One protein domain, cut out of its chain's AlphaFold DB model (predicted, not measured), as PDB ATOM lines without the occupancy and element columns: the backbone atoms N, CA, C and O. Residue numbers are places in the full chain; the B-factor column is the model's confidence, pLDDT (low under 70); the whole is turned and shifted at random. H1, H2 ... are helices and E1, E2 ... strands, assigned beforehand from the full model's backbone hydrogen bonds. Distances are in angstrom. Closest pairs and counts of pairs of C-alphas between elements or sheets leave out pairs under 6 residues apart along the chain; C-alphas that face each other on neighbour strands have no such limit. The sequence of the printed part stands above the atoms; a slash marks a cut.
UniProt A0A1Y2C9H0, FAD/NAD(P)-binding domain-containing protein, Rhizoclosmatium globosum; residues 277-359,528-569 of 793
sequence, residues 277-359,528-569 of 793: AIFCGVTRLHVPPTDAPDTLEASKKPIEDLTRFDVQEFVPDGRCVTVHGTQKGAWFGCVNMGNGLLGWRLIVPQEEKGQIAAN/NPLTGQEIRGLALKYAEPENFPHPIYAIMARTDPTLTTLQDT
ATOM      1  N   ALA A 277       4.061  45.694  28.650       85.50
ATOM      2  CA  ALA A 277       2.735  45.111  28.658       85.50
ATOM      3  C   ALA A 277       2.871  43.636  28.284       85.50
ATOM      4  O   ALA A 277       3.531  43.287  27.306       85.50
ATOM      5  N   ILE A 278       2.263  42.769  29.077       85.62
ATOM      6  CA  ILE A 278       2.302  41.324  28.909       85.62
ATOM      7  C   ILE A 278       0.903  40.877  28.523       85.62
ATOM      8  O   ILE A 278      -0.029  40.893  29.331       85.62
ATOM      9  N   PHE A 279       0.771  40.477  27.270       89.88
ATOM     10  CA  PHE A 279      -0.391  39.764  26.774       89.88
ATOM     11  C   PHE A 279      -0.182  38.285  27.079       89.88
ATOM     12  O   PHE A 279       0.886  37.747  26.800       89.88
ATOM     13  N   CYS A 280      -1.188  37.630  27.639       88.38
ATOM     14  CA  CYS A 280      -1.188  36.192  27.883       88.38
ATOM     15  C   CYS A 280      -2.415  35.584  27.217       88.38
ATOM     16  O   CYS A 280      -3.495  36.174  27.291       88.38
ATOM     17  N   GLY A 281      -2.264  34.389  26.660       89.38
ATOM     18  CA  GLY A 281      -3.371  33.627  26.102       89.38
ATOM     19  C   GLY A 281      -3.186  32.123  26.247       89.38
ATOM     20  O   GLY A 281      -2.079  31.629  26.493       89.38
ATOM     21  N   VAL A 282      -4.299  31.406  26.099       88.94
ATOM     22  CA  VAL A 282      -4.328  29.957  25.888       88.94
ATOM     23  C   VAL A 282      -5.123  29.654  24.624       88.94
ATOM     24  O   VAL A 282      -6.287  30.040  24.489       88.94
ATOM     25  N   THR A 283      -4.481  28.950  23.702       89.38
ATOM     26  CA  THR A 283      -5.037  28.562  22.406       89.38
ATOM     27  C   THR A 283      -5.453  27.102  22.443       89.38
ATOM     28  O   THR A 283      -4.662  26.242  22.827       89.38
ATOM     29  N   ARG A 284      -6.693  26.821  22.028       83.38
ATOM     30  CA  ARG A 284      -7.205  25.458  21.839       83.38
ATOM     31  C   ARG A 284      -6.948  25.016  20.403       83.38
ATOM     32  O   ARG A 284      -7.415  25.658  19.462       83.38
ATOM     33  N   LEU A 285      -6.238  23.907  20.226       78.81
ATOM     34  CA  LEU A 285      -5.868  23.396  18.903       78.81
ATOM     35  C   LEU A 285      -7.055  22.780  18.148       78.81
ATOM     36  O   LEU A 285      -7.110  22.871  16.924       78.81
ATOM     37  N   HIS A 286      -8.027  22.200  18.856       73.06
ATOM     38  CA  HIS A 286      -9.119  21.429  18.237       73.06
ATOM     39  C   HIS A 286     -10.381  22.244  17.942       73.06
ATOM     40  O   HIS A 286     -11.176  21.859  17.091       73.06
ATOM     41  N   VAL A 287     -10.573  23.366  18.637       73.56
ATOM     42  CA  VAL A 287     -11.790  24.182  18.535       73.56
ATOM     43  C   VAL A 287     -11.387  25.656  18.459       73.56
ATOM     44  O   VAL A 287     -11.290  26.309  19.501       73.56
ATOM     45  N   PRO A 288     -11.088  26.186  17.255       72.88
ATOM     46  CA  PRO A 288     -10.866  27.614  17.098       72.88
ATOM     47  C   PRO A 288     -12.152  28.384  17.430       72.88
ATOM     48  O   PRO A 288     -13.253  27.909  17.134       72.88
ATOM     49  N   PRO A 289     -12.043  29.576  18.032       82.19
ATOM     50  CA  PRO A 289     -13.209  30.399  18.291       82.19
ATOM     51  C   PRO A 289     -13.775  30.924  16.963       82.19
ATOM     52  O   PRO A 289     -13.034  31.264  16.043       82.19
ATOM     53  N   THR A 290     -15.103  31.006  16.859       83.81
ATOM     54  CA  THR A 290     -15.803  31.421  15.625       83.81
ATOM     55  C   THR A 290     -15.503  32.857  15.200       83.81
ATOM     56  O   THR A 290     -15.828  33.251  14.087       83.81
ATOM     57  N   ASP A 291     -14.942  33.652  16.106       87.62
ATOM     58  CA  ASP A 291     -14.569  35.050  15.913       87.62
ATOM     59  C   ASP A 291     -13.059  35.236  15.660       87.62
ATOM     60  O   ASP A 291     -12.561  36.360  15.761       87.62
ATOM     61  N   ALA A 292     -12.315  34.148  15.418       87.88
ATOM     62  CA  ALA A 292     -10.888  34.211  15.131       87.88
ATOM     63  C   ALA A 292     -10.645  35.065  13.869       87.88
ATOM     64  O   ALA A 292     -11.253  34.791  12.832       87.88
ATOM     65  N   PRO A 293      -9.783  36.095  13.932       90.06
ATOM     66  CA  PRO A 293      -9.452  36.890  12.759       90.06
ATOM     67  C   PRO A 293      -8.691  36.038  11.737       90.06
ATOM     68  O   PRO A 293      -7.789  35.286  12.097       90.06
ATOM     69  N   ASP A 294      -9.048  36.191  10.466       90.75
ATOM     70  CA  ASP A 294      -8.452  35.502   9.314       90.75
ATOM     71  C   ASP A 294      -7.427  36.369   8.565       90.75
ATOM     72  O   ASP A 294      -6.748  35.909   7.651       90.75
ATOM     73  N   THR A 295      -7.317  37.643   8.939       91.88
ATOM     74  CA  THR A 295      -6.482  38.643   8.278       91.88
ATOM     75  C   THR A 295      -5.897  39.612   9.302       91.88
ATOM     76  O   THR A 295      -6.546  39.995  10.278       91.88
ATOM     77  N   LEU A 296      -4.650  40.033   9.084       90.25
ATOM     78  CA  LEU A 296      -4.007  41.069   9.890       90.25
ATOM     79  C   LEU A 296      -4.578  42.448   9.539       90.25
ATOM     80  O   LEU A 296      -4.705  42.814   8.366       90.25
ATOM     81  N   GLU A 297      -4.907  43.242  10.557       85.38
ATOM     82  CA  GLU A 297      -5.629  44.498  10.359       85.38
ATOM     83  C   GLU A 297      -4.834  45.546   9.568       85.38
ATOM     84  O   GLU A 297      -5.441  46.216   8.720       85.38
ATOM     85  N   ALA A 298      -3.525  45.705   9.824       83.31
ATOM     86  CA  ALA A 298      -2.733  46.788   9.232       83.31
ATOM     87  C   ALA A 298      -2.210  46.446   7.831       83.31
ATOM     88  O   ALA A 298      -2.312  47.270   6.923       83.31
ATOM     89  N   SER A 299      -1.673  45.243   7.635       86.88
ATOM     90  CA  SER A 299      -1.100  44.789   6.361       86.88
ATOM     91  C   SER A 299      -2.109  44.129   5.429       86.88
ATOM     92  O   SER A 299      -1.798  43.957   4.251       86.88
ATOM     93  N   LYS A 300      -3.293  43.745   5.928       90.31
ATOM     94  CA  LYS A 300      -4.293  42.940   5.199       90.31
ATOM     95  C   LYS A 300      -3.766  41.583   4.719       90.31
ATOM     96  O   LYS A 300      -4.368  40.975   3.838       90.31
ATOM     97  N   LYS A 301      -2.655  41.096   5.284       89.56
ATOM     98  CA  LYS A 301      -2.143  39.752   4.995       89.56
ATOM     99  C   LYS A 301      -3.079  38.693   5.594       89.56
ATOM    100  O   LYS A 301      -3.528  38.891   6.727       89.56
ATOM    101  N   PRO A 302      -3.366  37.594   4.878       92.12
ATOM    102  CA  PRO A 302      -4.106  36.475   5.448       92.12
ATOM    103  C   PRO A 302      -3.304  35.828   6.581       92.12
ATOM    104  O   PRO A 302      -2.078  35.740   6.511       92.12
ATOM    105  N   ILE A 303      -4.008  35.393   7.621       92.00
ATOM    106  CA  ILE A 303      -3.484  34.535   8.678       92.00
ATOM    107  C   ILE A 303      -3.807  33.111   8.237       92.00
ATOM    108  O   ILE A 303      -4.964  32.699   8.258       92.00
ATOM    109  N   GLU A 304      -2.796  32.379   7.773       87.69
ATOM    110  CA  GLU A 304      -2.961  30.976   7.384       87.69
ATOM    111  C   GLU A 304      -3.396  30.115   8.589       87.69
ATOM    112  O   GLU A 304      -3.215  30.472   9.759       87.69
ATOM    113  N   ASP A 305      -4.011  28.968   8.324       82.50
ATOM    114  CA  ASP A 305      -4.433  28.099   9.418       82.50
ATOM    115  C   ASP A 305      -3.226  27.394  10.062       82.50
ATOM    116  O   ASP A 305      -2.169  27.245   9.453       82.50
ATOM    117  N   LEU A 306      -3.383  26.979  11.316       85.31
ATOM    118  CA  LEU A 306      -2.354  26.275  12.074       85.31
ATOM    119  C   LEU A 306      -2.537  24.763  11.900       85.31
ATOM    120  O   LEU A 306      -3.497  24.188  12.429       85.31
ATOM    121  N   THR A 307      -1.622  24.107  11.186       83.31
ATOM    122  CA  THR A 307      -1.637  22.648  11.040       83.31
ATOM    123  C   THR A 307      -0.938  21.961  12.212       83.31
ATOM    124  O   THR A 307      -0.166  22.553  12.968       83.31
ATOM    125  N   ARG A 308      -1.179  20.655  12.369       74.62
ATOM    126  CA  ARG A 308      -0.484  19.841  13.377       74.62
ATOM    127  C   ARG A 308       1.026  19.786  13.141       74.62
ATOM    128  O   ARG A 308       1.778  19.725  14.109       74.62
ATOM    129  N   PHE A 309       1.448  19.774  11.879       79.56
ATOM    130  CA  PHE A 309       2.864  19.780  11.535       79.56
ATOM    131  C   PHE A 309       3.511  21.089  11.996       79.56
ATOM    132  O   PHE A 309       4.516  21.039  12.696       79.56
ATOM    133  N   ASP A 310       2.844  22.223  11.754       84.44
ATOM    134  CA  ASP A 310       3.328  23.540  12.187       84.44
ATOM    135  C   ASP A 310       3.471  23.627  13.708       84.44
ATOM    136  O   ASP A 310       4.463  24.147  14.207       84.44
ATOM    137  N   VAL A 311       2.509  23.089  14.473       83.56
ATOM    138  CA  VAL A 311       2.598  23.055  15.946       83.56
ATOM    139  C   VAL A 311       3.759  22.182  16.407       83.56
ATOM    140  O   VAL A 311       4.516  22.595  17.280       83.56
ATOM    141  N   GLN A 312       3.900  20.983  15.837       81.25
ATOM    142  CA  GLN A 312       4.949  20.044  16.227       81.25
ATOM    143  C   GLN A 312       6.345  20.568  15.880       81.25
ATOM    144  O   GLN A 312       7.287  20.295  16.620       81.25
ATOM    145  N   GLU A 313       6.483  21.291  14.770       84.25
ATOM    146  CA  GLU A 313       7.734  21.918  14.348       84.25
ATOM    147  C   GLU A 313       8.050  23.155  15.196       84.25
ATOM    148  O   GLU A 313       9.164  23.289  15.702       84.25
ATOM    149  N   PHE A 314       7.061  24.028  15.413       85.31
ATOM    150  CA  PHE A 314       7.253  25.287  16.128       85.31
ATOM    151  C   PHE A 314       7.388  25.112  17.643       85.31
ATOM    152  O   PHE A 314       8.277  25.703  18.249       85.31
ATOM    153  N   VAL A 315       6.521  24.319  18.279       85.38
ATOM    154  CA  VAL A 315       6.512  24.083  19.733       85.38
ATOM    155  C   VAL A 315       6.299  22.588  20.041       85.38
ATOM    156  O   VAL A 315       5.213  22.166  20.457       85.38
ATOM    157  N   PRO A 316       7.353  21.762  19.860       79.88
ATOM    158  CA  PRO A 316       7.285  20.334  20.142       79.88
ATOM    159  C   PRO A 316       6.881  20.033  21.588       79.88
ATOM    160  O   PRO A 316       7.139  20.816  22.509       79.88
ATOM    161  N   ASP A 317       6.330  18.843  21.804       77.19
ATOM    162  CA  ASP A 317       5.972  18.346  23.130       77.19
ATOM    163  C   ASP A 317       7.135  18.450  24.119       77.19
ATOM    164  O   ASP A 317       8.282  18.084  23.841       77.19
ATOM    165  N   GLY A 318       6.830  18.982  25.300       72.38
ATOM    166  CA  GLY A 318       7.812  19.202  26.350       72.38
ATOM    167  C   GLY A 318       8.805  20.331  26.087       72.38
ATOM    168  O   GLY A 318       9.772  20.463  26.842       72.38
ATOM    169  N   ARG A 319       8.592  21.171  25.069       75.62
ATOM    170  CA  ARG A 319       9.404  22.370  24.833       75.62
ATOM    171  C   ARG A 319       8.621  23.661  25.038       75.62
ATOM    172  O   ARG A 319       7.422  23.756  24.789       75.62
ATOM    173  N   CYS A 320       9.351  24.667  25.503       83.62
ATOM    174  CA  CYS A 320       8.937  26.062  25.505       83.62
ATOM    175  C   CYS A 320       9.840  26.828  24.539       83.62
ATOM    176  O   CYS A 320      11.067  26.685  24.587       83.62
ATOM    177  N   VAL A 321       9.232  27.623  23.670       85.88
ATOM    178  CA  VAL A 321       9.902  28.367  22.610       85.88
ATOM    179  C   VAL A 321       9.676  29.853  22.808       85.88
ATOM    180  O   VAL A 321       8.553  30.296  23.031       85.88
ATOM    181  N   THR A 322      10.749  30.622  22.701       87.19
ATOM    182  CA  THR A 322      10.743  32.079  22.742       87.19
ATOM    183  C   THR A 322      11.305  32.612  21.432       87.19
ATOM    184  O   THR A 322      12.358  32.168  20.988       87.19
ATOM    185  N   VAL A 323      10.632  33.586  20.835       85.19
ATOM    186  CA  VAL A 323      11.042  34.264  19.605       85.19
ATOM    187  C   VAL A 323      11.136  35.761  19.881       85.19
ATOM    188  O   VAL A 323      10.227  36.355  20.467       85.19
ATOM    189  N   HIS A 324      12.245  36.374  19.471       82.81
ATOM    190  CA  HIS A 324      12.450  37.818  19.576       82.81
ATOM    191  C   HIS A 324      11.986  38.521  18.298       82.81
ATOM    192  O   HIS A 324      12.322  38.092  17.199       82.81
ATOM    193  N   GLY A 325      11.221  39.600  18.438       77.88
ATOM    194  CA  GLY A 325      10.778  40.429  17.325       77.88
ATOM    195  C   GLY A 325      11.918  41.247  16.719       77.88
ATOM    196  O   GLY A 325      12.838  41.677  17.413       77.88
ATOM    197  N   THR A 326      11.878  41.461  15.405       72.62
ATOM    198  CA  THR A 326      12.991  42.099  14.679       72.62
ATOM    199  C   THR A 326      12.953  43.628  14.672       72.62
ATOM    200  O   THR A 326      13.959  44.246  14.321       72.62
ATOM    201  N   GLN A 327      11.828  44.260  15.029       76.94
ATOM    202  CA  GLN A 327      11.614  45.690  14.767       76.94
ATOM    203  C   GLN A 327      11.420  46.536  16.021       76.94
ATOM    204  O   GLN A 327      12.135  47.524  16.200       76.94
ATOM    205  N   LYS A 328      10.431  46.215  16.862       76.88
ATOM    206  CA  LYS A 328      10.062  47.034  18.032       76.88
ATOM    207  C   LYS A 328      10.419  46.366  19.360       76.88
ATOM    208  O   LYS A 328      10.155  46.946  20.412       76.88
ATOM    209  N   GLY A 329      11.082  45.210  19.310       78.12
ATOM    210  CA  GLY A 329      11.649  44.534  20.473       78.12
ATOM    211  C   GLY A 329      10.617  43.807  21.331       78.12
ATOM    212  O   GLY A 329      10.856  43.614  22.525       78.12
ATOM    213  N   ALA A 330       9.463  43.429  20.771       85.44
ATOM    214  CA  ALA A 330       8.538  42.537  21.460       85.44
ATOM    215  C   ALA A 330       9.058  41.088  21.471       85.44
ATOM    216  O   ALA A 330       9.746  40.643  20.556       85.44
ATOM    217  N   TRP A 331       8.699  40.335  22.507       86.88
ATOM    218  CA  TRP A 331       9.086  38.932  22.678       86.88
ATOM    219  C   TRP A 331       7.847  38.056  22.725       86.88
ATOM    220  O   TRP A 331       6.927  38.337  23.494       86.88
ATOM    221  N   PHE A 332       7.834  36.977  21.955       90.62
ATOM    222  CA  PHE A 332       6.768  35.986  21.987       90.62
ATOM    223  C   PHE A 332       7.279  34.689  22.610       90.62
ATOM    224  O   PHE A 332       8.274  34.142  22.154       90.62
ATOM    225  N   GLY A 333       6.610  34.191  23.642       89.44
ATOM    226  CA  GLY A 333       6.889  32.893  24.254       89.44
ATOM    227  C   GLY A 333       5.691  31.965  24.111       89.44
ATOM    228  O   GLY A 333       4.560  32.402  24.311       89.44
ATOM    229  N   CYS A 334       5.917  30.691  23.811       90.94
ATOM    230  CA  CYS A 334       4.879  29.674  23.708       90.94
ATOM    231  C   CYS A 334       5.335  28.354  24.329       90.94
ATOM    232  O   CYS A 334       6.474  27.926  24.156       90.94
ATOM    233  N   VAL A 335       4.432  27.703  25.053       87.62
ATOM    234  CA  VAL A 335       4.638  26.393  25.656       87.62
ATOM    235  C   VAL A 335       3.484  25.477  25.290       87.62
ATOM    236  O   VAL A 335       2.311  25.856  25.352       87.62
ATOM    237  N   ASN A 336       3.832  24.250  24.931       85.50
ATOM    238  CA  ASN A 336       2.859  23.200  24.728       85.50
ATOM    239  C   ASN A 336       2.443  22.610  26.079       85.50
ATOM    240  O   ASN A 336       3.275  22.086  26.822       85.50
ATOM    241  N   MET A 337       1.160  22.736  26.410       82.69
ATOM    242  CA  MET A 337       0.620  22.347  27.712       82.69
ATOM    243  C   MET A 337       0.003  20.948  27.710       82.69
ATOM    244  O   MET A 337      -0.505  20.508  28.740       82.69
ATOM    245  N   GLY A 338       0.033  20.259  26.567       78.31
ATOM    246  CA  GLY A 338      -0.754  19.053  26.343       78.31
ATOM    247  C   GLY A 338      -2.253  19.328  26.313       78.31
ATOM    248  O   GLY A 338      -2.696  20.477  26.330       78.31
ATOM    249  N   ASN A 339      -3.045  18.258  26.220       75.94
ATOM    250  CA  ASN A 339      -4.510  18.322  26.158       75.94
ATOM    251  C   ASN A 339      -5.045  19.244  25.043       75.94
ATOM    252  O   ASN A 339      -6.100  19.860  25.188       75.94
ATOM    253  N   GLY A 340      -4.295  19.393  23.942       78.88
ATOM    254  CA  GLY A 340      -4.667  20.292  22.851       78.88
ATOM    255  C   GLY A 340      -4.570  21.782  23.190       78.88
ATOM    256  O   GLY A 340      -5.234  22.593  22.538       78.88
ATOM    257  N   LEU A 341      -3.788  22.158  24.208       84.75
ATOM    258  CA  LEU A 341      -3.636  23.532  24.681       84.75
ATOM    259  C   LEU A 341      -2.217  24.061  24.459       84.75
ATOM    260  O   LEU A 341      -1.227  23.436  24.845       84.75
ATOM    261  N   LEU A 342      -2.126  25.276  23.918       89.56
ATOM    262  CA  LEU A 342      -0.892  26.057  23.867       89.56
ATOM    263  C   LEU A 342      -1.025  27.287  24.762       89.56
ATOM    264  O   LEU A 342      -1.933  28.097  24.579       89.56
ATOM    265  N   GLY A 343      -0.109  27.449  25.710       90.25
ATOM    266  CA  GLY A 343       0.019  28.671  26.496       90.25
ATOM    267  C   GLY A 343       0.994  29.617  25.814       90.25
ATOM    268  O   GLY A 343       2.076  29.191  25.420       90.25
ATOM    269  N   TRP A 344       0.651  30.894  25.671       91.75
ATOM    270  CA  TRP A 344       1.559  31.865  25.058       91.75
ATOM    271  C   TRP A 344       1.539  33.226  25.746       91.75
ATOM    272  O   TRP A 344       0.584  33.584  26.447       91.75
ATOM    273  N   ARG A 345       2.626  33.978  25.564       90.69
ATOM    274  CA  ARG A 345       2.768  35.363  26.014       90.69
ATOM    275  C   ARG A 345       3.412  36.220  24.944       90.69
ATOM    276  O   ARG A 345       4.368  35.788  24.312       90.69
ATOM    277  N   LEU A 346       2.937  37.451  24.815       90.62
ATOM    278  CA  LEU A 346       3.612  38.507  24.071       90.62
ATOM    279  C   LEU A 346       4.008  39.609  25.057       90.62
ATOM    280  O   LEU A 346       3.149  40.212  25.700       90.62
ATOM    281  N   ILE A 347       5.305  39.859  25.183       87.69
ATOM    282  CA  ILE A 347       5.875  40.926  26.004       87.69
ATOM    283  C   ILE A 347       6.192  42.090  25.077       87.69
ATOM    284  O   ILE A 347       7.033  41.962  24.193       87.69
ATOM    285  N   VAL A 348       5.523  43.218  25.282       87.56
ATOM    286  CA  VAL A 348       5.672  44.421  24.460       87.56
ATOM    287  C   VAL A 348       6.261  45.535  25.322       87.56
ATOM    288  O   VAL A 348       5.662  45.870  26.348       87.56
ATOM    289  N   PRO A 349       7.406  46.130  24.950       82.94
ATOM    290  CA  PRO A 349       7.948  47.269  25.682       82.94
ATOM    291  C   PRO A 349       7.001  48.474  25.584       82.94
ATOM    292  O   PRO A 349       6.409  48.735  24.536       82.94
ATOM    293  N   GLN A 350       6.861  49.224  26.676       79.75
ATOM    294  CA  GLN A 350       6.127  50.491  26.714       79.75
ATOM    295  C   GLN A 350       6.936  51.546  27.478       79.75
ATOM    296  O   GLN A 350       7.762  51.231  28.332       79.75
ATOM    297  N   GLU A 351       6.724  52.819  27.154       75.62
ATOM    298  CA  GLU A 351       7.468  53.911  27.796       75.62
ATOM    299  C   GLU A 351       6.954  54.161  29.216       75.62
ATOM    300  O   GLU A 351       7.732  54.381  30.145       75.62
ATOM    301  N   GLU A 352       5.632  54.084  29.386       73.38
ATOM    302  CA  GLU A 352       4.950  54.280  30.660       73.38
ATOM    303  C   GLU A 352       4.079  53.069  31.010       73.38
ATOM    304  O   GLU A 352       3.507  52.400  30.147       73.38
ATOM    305  N   LYS A 353       3.943  52.793  32.309       75.19
ATOM    306  CA  LYS A 353       3.077  51.721  32.803       75.19
ATOM    307  C   LYS A 353       1.620  51.975  32.403       75.19
ATOM    308  O   LYS A 353       1.069  53.028  32.716       75.19
ATOM    309  N   GLY A 354       0.985  50.989  31.774       77.00
ATOM    310  CA  GLY A 354      -0.421  51.050  31.370       77.00
ATOM    311  C   GLY A 354      -0.677  51.889  30.125       77.00
ATOM    312  O   GLY A 354      -1.837  52.085  29.755       77.00
ATOM    313  N   GLN A 355       0.379  52.362  29.456       83.69
ATOM    314  CA  GLN A 355       0.288  53.208  28.269       83.69
ATOM    315  C   GLN A 355      -0.509  52.522  27.159       83.69
ATOM    316  O   GLN A 355      -1.386  53.141  26.558       83.69
ATOM    317  N   ILE A 356      -0.258  51.235  26.904       86.56
ATOM    318  CA  ILE A 356      -0.940  50.492  25.835       86.56
ATOM    319  C   ILE A 356      -2.449  50.397  26.100       86.56
ATOM    320  O   ILE A 356      -3.257  50.746  25.234       86.56
ATOM    321  N   ALA A 357      -2.838  49.993  27.311       84.62
ATOM    322  CA  ALA A 357      -4.243  49.880  27.697       84.62
ATOM    323  C   ALA A 357      -4.953  51.247  27.688       84.62
ATOM    324  O   ALA A 357      -6.065  51.368  27.166       84.62
ATOM    325  N   ALA A 358      -4.302  52.292  28.209       84.12
ATOM    326  CA  ALA A 358      -4.841  53.650  28.237       84.12
ATOM    327  C   ALA A 358      -5.022  54.230  26.826       84.12
ATOM    328  O   ALA A 358      -6.072  54.803  26.520       84.12
ATOM    329  N   ASN A 359      -4.040  54.035  25.944       86.81
ATOM    330  CA  ASN A 359      -4.102  54.487  24.555       86.81
ATOM    331  C   ASN A 359      -5.243  53.815  23.793       86.81
ATOM    332  O   ASN A 359      -5.954  54.487  23.038       86.81
ATOM    333  N   ASN A 528     -14.315  50.631  30.821       56.28
ATOM    334  CA  ASN A 528     -14.636  49.227  31.041       56.28
ATOM    335  C   ASN A 528     -13.361  48.399  30.810       56.28
ATOM    336  O   ASN A 528     -12.600  48.726  29.891       56.28
ATOM    337  N   PRO A 529     -13.104  47.362  31.628       70.12
ATOM    338  CA  PRO A 529     -11.967  46.485  31.399       70.12
ATOM    339  C   PRO A 529     -12.013  45.965  29.959       70.12
ATOM    340  O   PRO A 529     -13.089  45.637  29.452       70.12
ATOM    341  N   LEU A 530     -10.849  45.948  29.306       82.44
ATOM    342  CA  LEU A 530     -10.693  45.424  27.953       82.44
ATOM    343  C   LEU A 530     -11.283  44.016  27.879       82.44
ATOM    344  O   LEU A 530     -11.002  43.171  28.732       82.44
ATOM    345  N   THR A 531     -12.091  43.765  26.859       88.38
ATOM    346  CA  THR A 531     -12.588  42.420  26.571       88.38
ATOM    347  C   THR A 531     -11.455  41.549  26.032       88.38
ATOM    348  O   THR A 531     -10.508  42.043  25.421       88.38
ATOM    349  N   GLY A 532     -11.561  40.232  26.202       86.88
ATOM    350  CA  GLY A 532     -10.577  39.295  25.661       86.88
ATOM    351  C   GLY A 532     -10.366  39.415  24.148       86.88
ATOM    352  O   GLY A 532      -9.240  39.296  23.673       86.88
ATOM    353  N   GLN A 533     -11.430  39.728  23.399       90.25
ATOM    354  CA  GLN A 533     -11.369  39.967  21.952       90.25
ATOM    355  C   GLN A 533     -10.505  41.189  21.627       90.25
ATOM    356  O   GLN A 533      -9.642  41.126  20.754       90.25
ATOM    357  N   GLU A 534     -10.688  42.283  22.369       91.31
ATOM    358  CA  GLU A 534      -9.885  43.497  22.212       91.31
ATOM    359  C   GLU A 534      -8.427  43.258  22.588       91.31
ATOM    360  O   GLU A 534      -7.531  43.742  21.902       91.31
ATOM    361  N   ILE A 535      -8.172  42.481  23.645       91.44
ATOM    362  CA  ILE A 535      -6.810  42.123  24.048       91.44
ATOM    363  C   ILE A 535      -6.139  41.271  22.966       91.44
ATOM    364  O   ILE A 535      -4.984  41.527  22.632       91.44
ATOM    365  N   ARG A 536      -6.852  40.301  22.381       92.81
ATOM    366  CA  ARG A 536      -6.357  39.469  21.276       92.81
ATOM    367  C   ARG A 536      -6.040  40.303  20.033       92.81
ATOM    368  O   ARG A 536      -4.952  40.172  19.476       92.81
ATOM    369  N   GLY A 537      -6.946  41.198  19.636       92.44
ATOM    370  CA  GLY A 537      -6.729  42.120  18.514       92.44
ATOM    371  C   GLY A 537      -5.550  43.065  18.755       92.44
ATOM    372  O   GLY A 537      -4.698  43.243  17.886       92.44
ATOM    373  N   LEU A 538      -5.427  43.606  19.971       93.12
ATOM    374  CA  LEU A 538      -4.263  44.391  20.382       93.12
ATOM    375  C   LEU A 538      -2.969  43.580  20.305       93.12
ATOM    376  O   LEU A 538      -1.977  44.084  19.788       93.12
ATOM    377  N   ALA A 539      -2.972  42.340  20.789       93.94
ATOM    378  CA  ALA A 539      -1.798  41.481  20.735       93.94
ATOM    379  C   ALA A 539      -1.338  41.293  19.279       93.94
ATOM    380  O   ALA A 539      -0.163  41.501  18.987       93.94
ATOM    381  N   LEU A 540      -2.258  40.995  18.351       94.94
ATOM    382  CA  LEU A 540      -1.957  40.883  16.914       94.94
ATOM    383  C   LEU A 540      -1.411  42.194  16.337       94.94
ATOM    384  O   LEU A 540      -0.394  42.186  15.648       94.94
ATOM    385  N   LYS A 541      -2.018  43.330  16.687       93.50
ATOM    386  CA  LYS A 541      -1.571  44.664  16.262       93.50
ATOM    387  C   LYS A 541      -0.143  44.994  16.709       93.50
ATOM    388  O   LYS A 541       0.569  45.696  15.992       93.50
ATOM    389  N   TYR A 542       0.273  44.541  17.891       92.62
ATOM    390  CA  TYR A 542       1.643  44.735  18.380       92.62
ATOM    391  C   TYR A 542       2.621  43.668  17.876       92.62
ATOM    392  O   TYR A 542       3.807  43.961  17.764       92.62
ATOM    393  N   ALA A 543       2.141  42.474  17.523       92.75
ATOM    394  CA  ALA A 543       2.942  41.409  16.921       92.75
ATOM    395  C   ALA A 543       3.228  41.642  15.426       92.75
ATOM    396  O   ALA A 543       4.256  41.215  14.905       92.75
ATOM    397  N   GLU A 544       2.323  42.299  14.702       91.81
ATOM    398  CA  GLU A 544       2.427  42.501  13.253       91.81
ATOM    399  C   GLU A 544       3.695  43.268  12.815       91.81
ATOM    400  O   GLU A 544       4.375  42.796  11.902       91.81
ATOM    401  N   PRO A 545       4.101  44.381  13.465       89.88
ATOM    402  CA  PRO A 545       5.344  45.071  13.124       89.88
ATOM    403  C   PRO A 545       6.603  44.230  13.335       89.88
ATOM    404  O   PRO A 545       7.614  44.505  12.708       89.88
ATOM    405  N   GLU A 546       6.581  43.221  14.204       86.62
ATOM    406  CA  GLU A 546       7.779  42.425  14.501       86.62
ATOM    407  C   GLU A 546       8.158  41.441  13.396       86.62
ATOM    408  O   GLU A 546       9.275  40.916  13.412       86.62
ATOM    409  N   ASN A 547       7.244  41.221  12.442       86.62
ATOM    410  CA  ASN A 547       7.379  40.250  11.361       86.62
ATOM    411  C   ASN A 547       7.702  38.844  11.894       86.62
ATOM    412  O   ASN A 547       8.653  38.198  11.457       86.62
ATOM    413  N   PHE A 548       6.918  38.402  12.878       89.81
ATOM    414  CA  PHE A 548       6.994  37.049  13.412       89.81
ATOM    415  C   PHE A 548       6.629  36.003  12.344       89.81
ATOM    416  O   PHE A 548       5.910  36.303  11.390       89.81
ATOM    417  N   PRO A 549       7.085  34.755  12.503       88.12
ATOM    418  CA  PRO A 549       6.666  33.660  11.643       88.12
ATOM    419  C   PRO A 549       5.181  33.320  11.813       88.12
ATOM    420  O   PRO A 549       4.584  33.518  12.876       88.12
ATOM    421  N   HIS A 550       4.602  32.771  10.744       88.94
ATOM    422  CA  HIS A 550       3.165  32.526  10.605       88.94
ATOM    423  C   HIS A 550       2.494  31.812  11.806       88.94
ATOM    424  O   HIS A 550       1.474  32.321  12.291       88.94
ATOM    425  N   PRO A 551       3.066  30.731  12.389       91.25
ATOM    426  CA  PRO A 551       2.446  30.034  13.519       91.25
ATOM    427  C   PRO A 551       2.111  30.939  14.710       91.25
ATOM    428  O   PRO A 551       1.104  30.724  15.380       91.25
ATOM    429  N   ILE A 552       2.902  31.990  14.958       93.38
ATOM    430  CA  ILE A 552       2.671  32.933  16.061       93.38
ATOM    431  C   ILE A 552       1.355  33.693  15.861       93.38
ATOM    432  O   ILE A 552       0.535  33.763  16.780       93.38
ATOM    433  N   TYR A 553       1.115  34.213  14.656       94.00
ATOM    434  CA  TYR A 553      -0.121  34.929  14.340       94.00
ATOM    435  C   TYR A 553      -1.338  34.010  14.423       94.00
ATOM    436  O   TYR A 553      -2.347  34.398  15.012       94.00
ATOM    437  N   ALA A 554      -1.229  32.779  13.915       92.19
ATOM    438  CA  ALA A 554      -2.311  31.801  13.982       92.19
ATOM    439  C   ALA A 554      -2.633  31.385  15.430       92.19
ATOM    440  O   ALA A 554      -3.803  31.346  15.814       92.19
ATOM    441  N   ILE A 555      -1.614  31.152  16.268       93.31
ATOM    442  CA  ILE A 555      -1.786  30.858  17.701       93.31
ATOM    443  C   ILE A 555      -2.537  32.002  18.390       93.31
ATOM    444  O   ILE A 555      -3.522  31.759  19.093       93.31
ATOM    445  N   MET A 556      -2.110  33.246  18.167       94.00
ATOM    446  CA  MET A 556      -2.727  34.431  18.763       94.00
ATOM    447  C   MET A 556      -4.162  34.646  18.264       94.00
ATOM    448  O   MET A 556      -5.062  34.862  19.072       94.00
ATOM    449  N   ALA A 557      -4.412  34.519  16.961       92.25
ATOM    450  CA  ALA A 557      -5.740  34.661  16.365       92.25
ATOM    451  C   ALA A 557      -6.735  33.604  16.873       92.25
ATOM    452  O   ALA A 557      -7.875  33.932  17.205       92.25
ATOM    453  N   ARG A 558      -6.291  32.350  17.017       90.62
ATOM    454  CA  ARG A 558      -7.112  31.223  17.496       90.62
ATOM    455  C   ARG A 558      -7.243  31.159  19.021       90.62
ATOM    456  O   ARG A 558      -7.857  30.231  19.545       90.62
ATOM    457  N   THR A 559      -6.667  32.112  19.749       90.62
ATOM    458  CA  THR A 559      -6.746  32.147  21.215       90.62
ATOM    459  C   THR A 559      -8.185  32.367  21.664       90.62
ATOM    460  O   THR A 559      -8.872  33.241  21.127       90.62
ATOM    461  N   ASP A 560      -8.622  31.615  22.675       84.31
ATOM    462  CA  ASP A 560      -9.922  31.820  23.309       84.31
ATOM    463  C   ASP A 560      -9.934  33.198  24.004       84.31
ATOM    464  O   ASP A 560      -9.132  33.435  24.920       84.31
ATOM    465  N   PRO A 561     -10.830  34.124  23.612       85.69
ATOM    466  CA  PRO A 561     -10.935  35.432  24.251       85.69
ATOM    467  C   PRO A 561     -11.138  35.341  25.766       85.69
ATOM    468  O   PRO A 561     -10.618  36.171  26.506       85.69
ATOM    469  N   THR A 562     -11.843  34.321  26.258       81.50
ATOM    470  CA  THR A 562     -12.089  34.142  27.699       81.50
ATOM    471  C   THR A 562     -10.827  33.773  28.484       81.50
ATOM    472  O   THR A 562     -10.777  33.950  29.699       81.50
ATOM    473  N   LEU A 563      -9.780  33.311  27.796       81.69
ATOM    474  CA  LEU A 563      -8.488  32.929  28.371       81.69
ATOM    475  C   LEU A 563      -7.377  33.922  28.006       81.69
ATOM    476  O   LEU A 563      -6.197  33.608  28.159       81.69
ATOM    477  N   THR A 564      -7.743  35.112  27.523       85.94
ATOM    478  CA  THR A 564      -6.801  36.154  27.107       85.94
ATOM    479  C   THR A 564      -6.775  37.292  28.125       85.94
ATOM    480  O   THR A 564      -7.811  37.861  28.463       85.94
ATOM    481  N   THR A 565      -5.589  37.666  28.606       85.62
ATOM    482  CA  THR A 565      -5.420  38.739  29.602       85.62
ATOM    483  C   THR A 565      -4.294  39.690  29.221       85.62
ATOM    484  O   THR A 565      -3.295  39.260  28.652       85.62
ATOM    485  N   LEU A 566      -4.426  40.962  29.600       85.62
ATOM    486  CA  LEU A 566      -3.380  41.975  29.495       85.62
ATOM    487  C   LEU A 566      -2.975  42.418  30.895       85.62
ATOM    488  O   LEU A 566      -3.829  42.783  31.706       85.62
ATOM    489  N   GLN A 567      -1.679  42.393  31.178       79.81
ATOM    490  CA  GLN A 567      -1.126  42.831  32.451       79.81
ATOM    491  C   GLN A 567       0.090  43.709  32.219       79.81
ATOM    492  O   GLN A 567       0.949  43.386  31.410       79.81
ATOM    493  N   ASP A 568       0.188  44.806  32.958       75.12
ATOM    494  CA  ASP A 568       1.423  45.576  32.981       75.12
ATOM    495  C   ASP A 568       2.469  44.908  33.848       75.12
ATOM    496  O   ASP A 568       2.158  44.265  34.861       75.12
ATOM    497  N   THR A 569       3.723  45.203  33.525       69.12
ATOM    498  CA  THR A 569       4.808  44.874  34.411       69.12
ATOM    499  C   THR A 569       4.629  45.495  35.783       69.12
ATOM    500  O   THR A 569       4.411  46.702  35.946       69.12
TER     501      THR A 569
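This is residues 277 to 359 and 528 to 569 of the 793 residues of the protein "FAD/NAD(P)-binding domain-containing protein" of Rhizoclosmatium globosum (UniProt A0A1Y2C9H0). One five-stranded antiparallel sheet forms a wall, with the helical hairpin of H3 and H4 packed side by side across one face and no named helix over the other. The long link, residues 285 to 307, passes behind these helices on the side away from the sheet, while the short helices H1 and H2 sit near opposite ends of the domain. The printed part has 125 residues, with four named helices and five named strands in the order E1 H1 E2 E3 E4 H2 H3 H4 E5; the sheet's order is E2 E3 E4 E1 E5, and the class is mixed, helices and strands. The whole is compact, with a radius of gyration of the C-alphas of 13.6 A and spans of 39 by 29 by 28 A.

In the sheet, E4 is residues 341 to 349, 26.4 A long, and E1 is residues 277 to 284, 23.1 A long, beginning at C-alpha 277 (2.735, 45.111, 28.658). E3 is residues 331 to 336, E2 residues 319 to 324, and E5 residues 565 to 568, ending at C-alpha 568 (1.423, 45.576, 32.981). H3, residues 532 to 546, is 21.7 A long, from C-alpha 532 (-10.577, 39.295, 25.661). H4 is residues 550 to 557, 10.8 A long; H1 is residues 308 to 314 and H2 residues 355 to 359.

The sheet is twisted, with C-alphas up to 4.4 A off its best plane; E2 and E5 are its edge strands. E2, E3 and E4 form a meander, each strand the antiparallel neighbour of the one before. N 321 and O 334 of E2 and E3 are 2.8 A apart, N 333 and O 345 of E3 and E4 2.8 A, N 279 and O 346 of E1 and E4 2.9 A, and N 278 and O 567 of E1 and E5 2.7 A, each within hydrogen-bond range. H3 and H4 lie on the same face, making two layers, helices on one face of a sheet. H3 has a height over the sheet of 9.2 A and runs across the strands, at 69 degrees to E1 on the local plane. H4 has a height of 8.8 A and also runs across them, at 87 degrees to E4 on the local plane. H3 and H4 touch at a shallow tilt of 23 degrees, opposite ways; their closest C-alphas, of Arg 536 and Met 556, are 6.7 A apart. H1 and H4 only just touch, with 3 pairs of C-alphas within 8 A, the closest those of Asp 310 and Pro 551 at 6.7 A. H1 only grazes the sheet with residues 311 to 314, and H2 with residues 355 to 357. Every O i to N i+4 pair is within hydrogen-bond range in H1, H2 and H4, and 9 of 11 in H3.

The two C-alphas farthest apart, of Phe 309 and Glu 352, are 39.5 A apart. Residues 360 to 527 are not printed, and C-alphas 359 and 528 are 13.4 A apart across the cut. The link from E1 to H1, 23 residues, is long. The mean pLDDT of the printed part is 85.1; residues 528 and 569 are under 70.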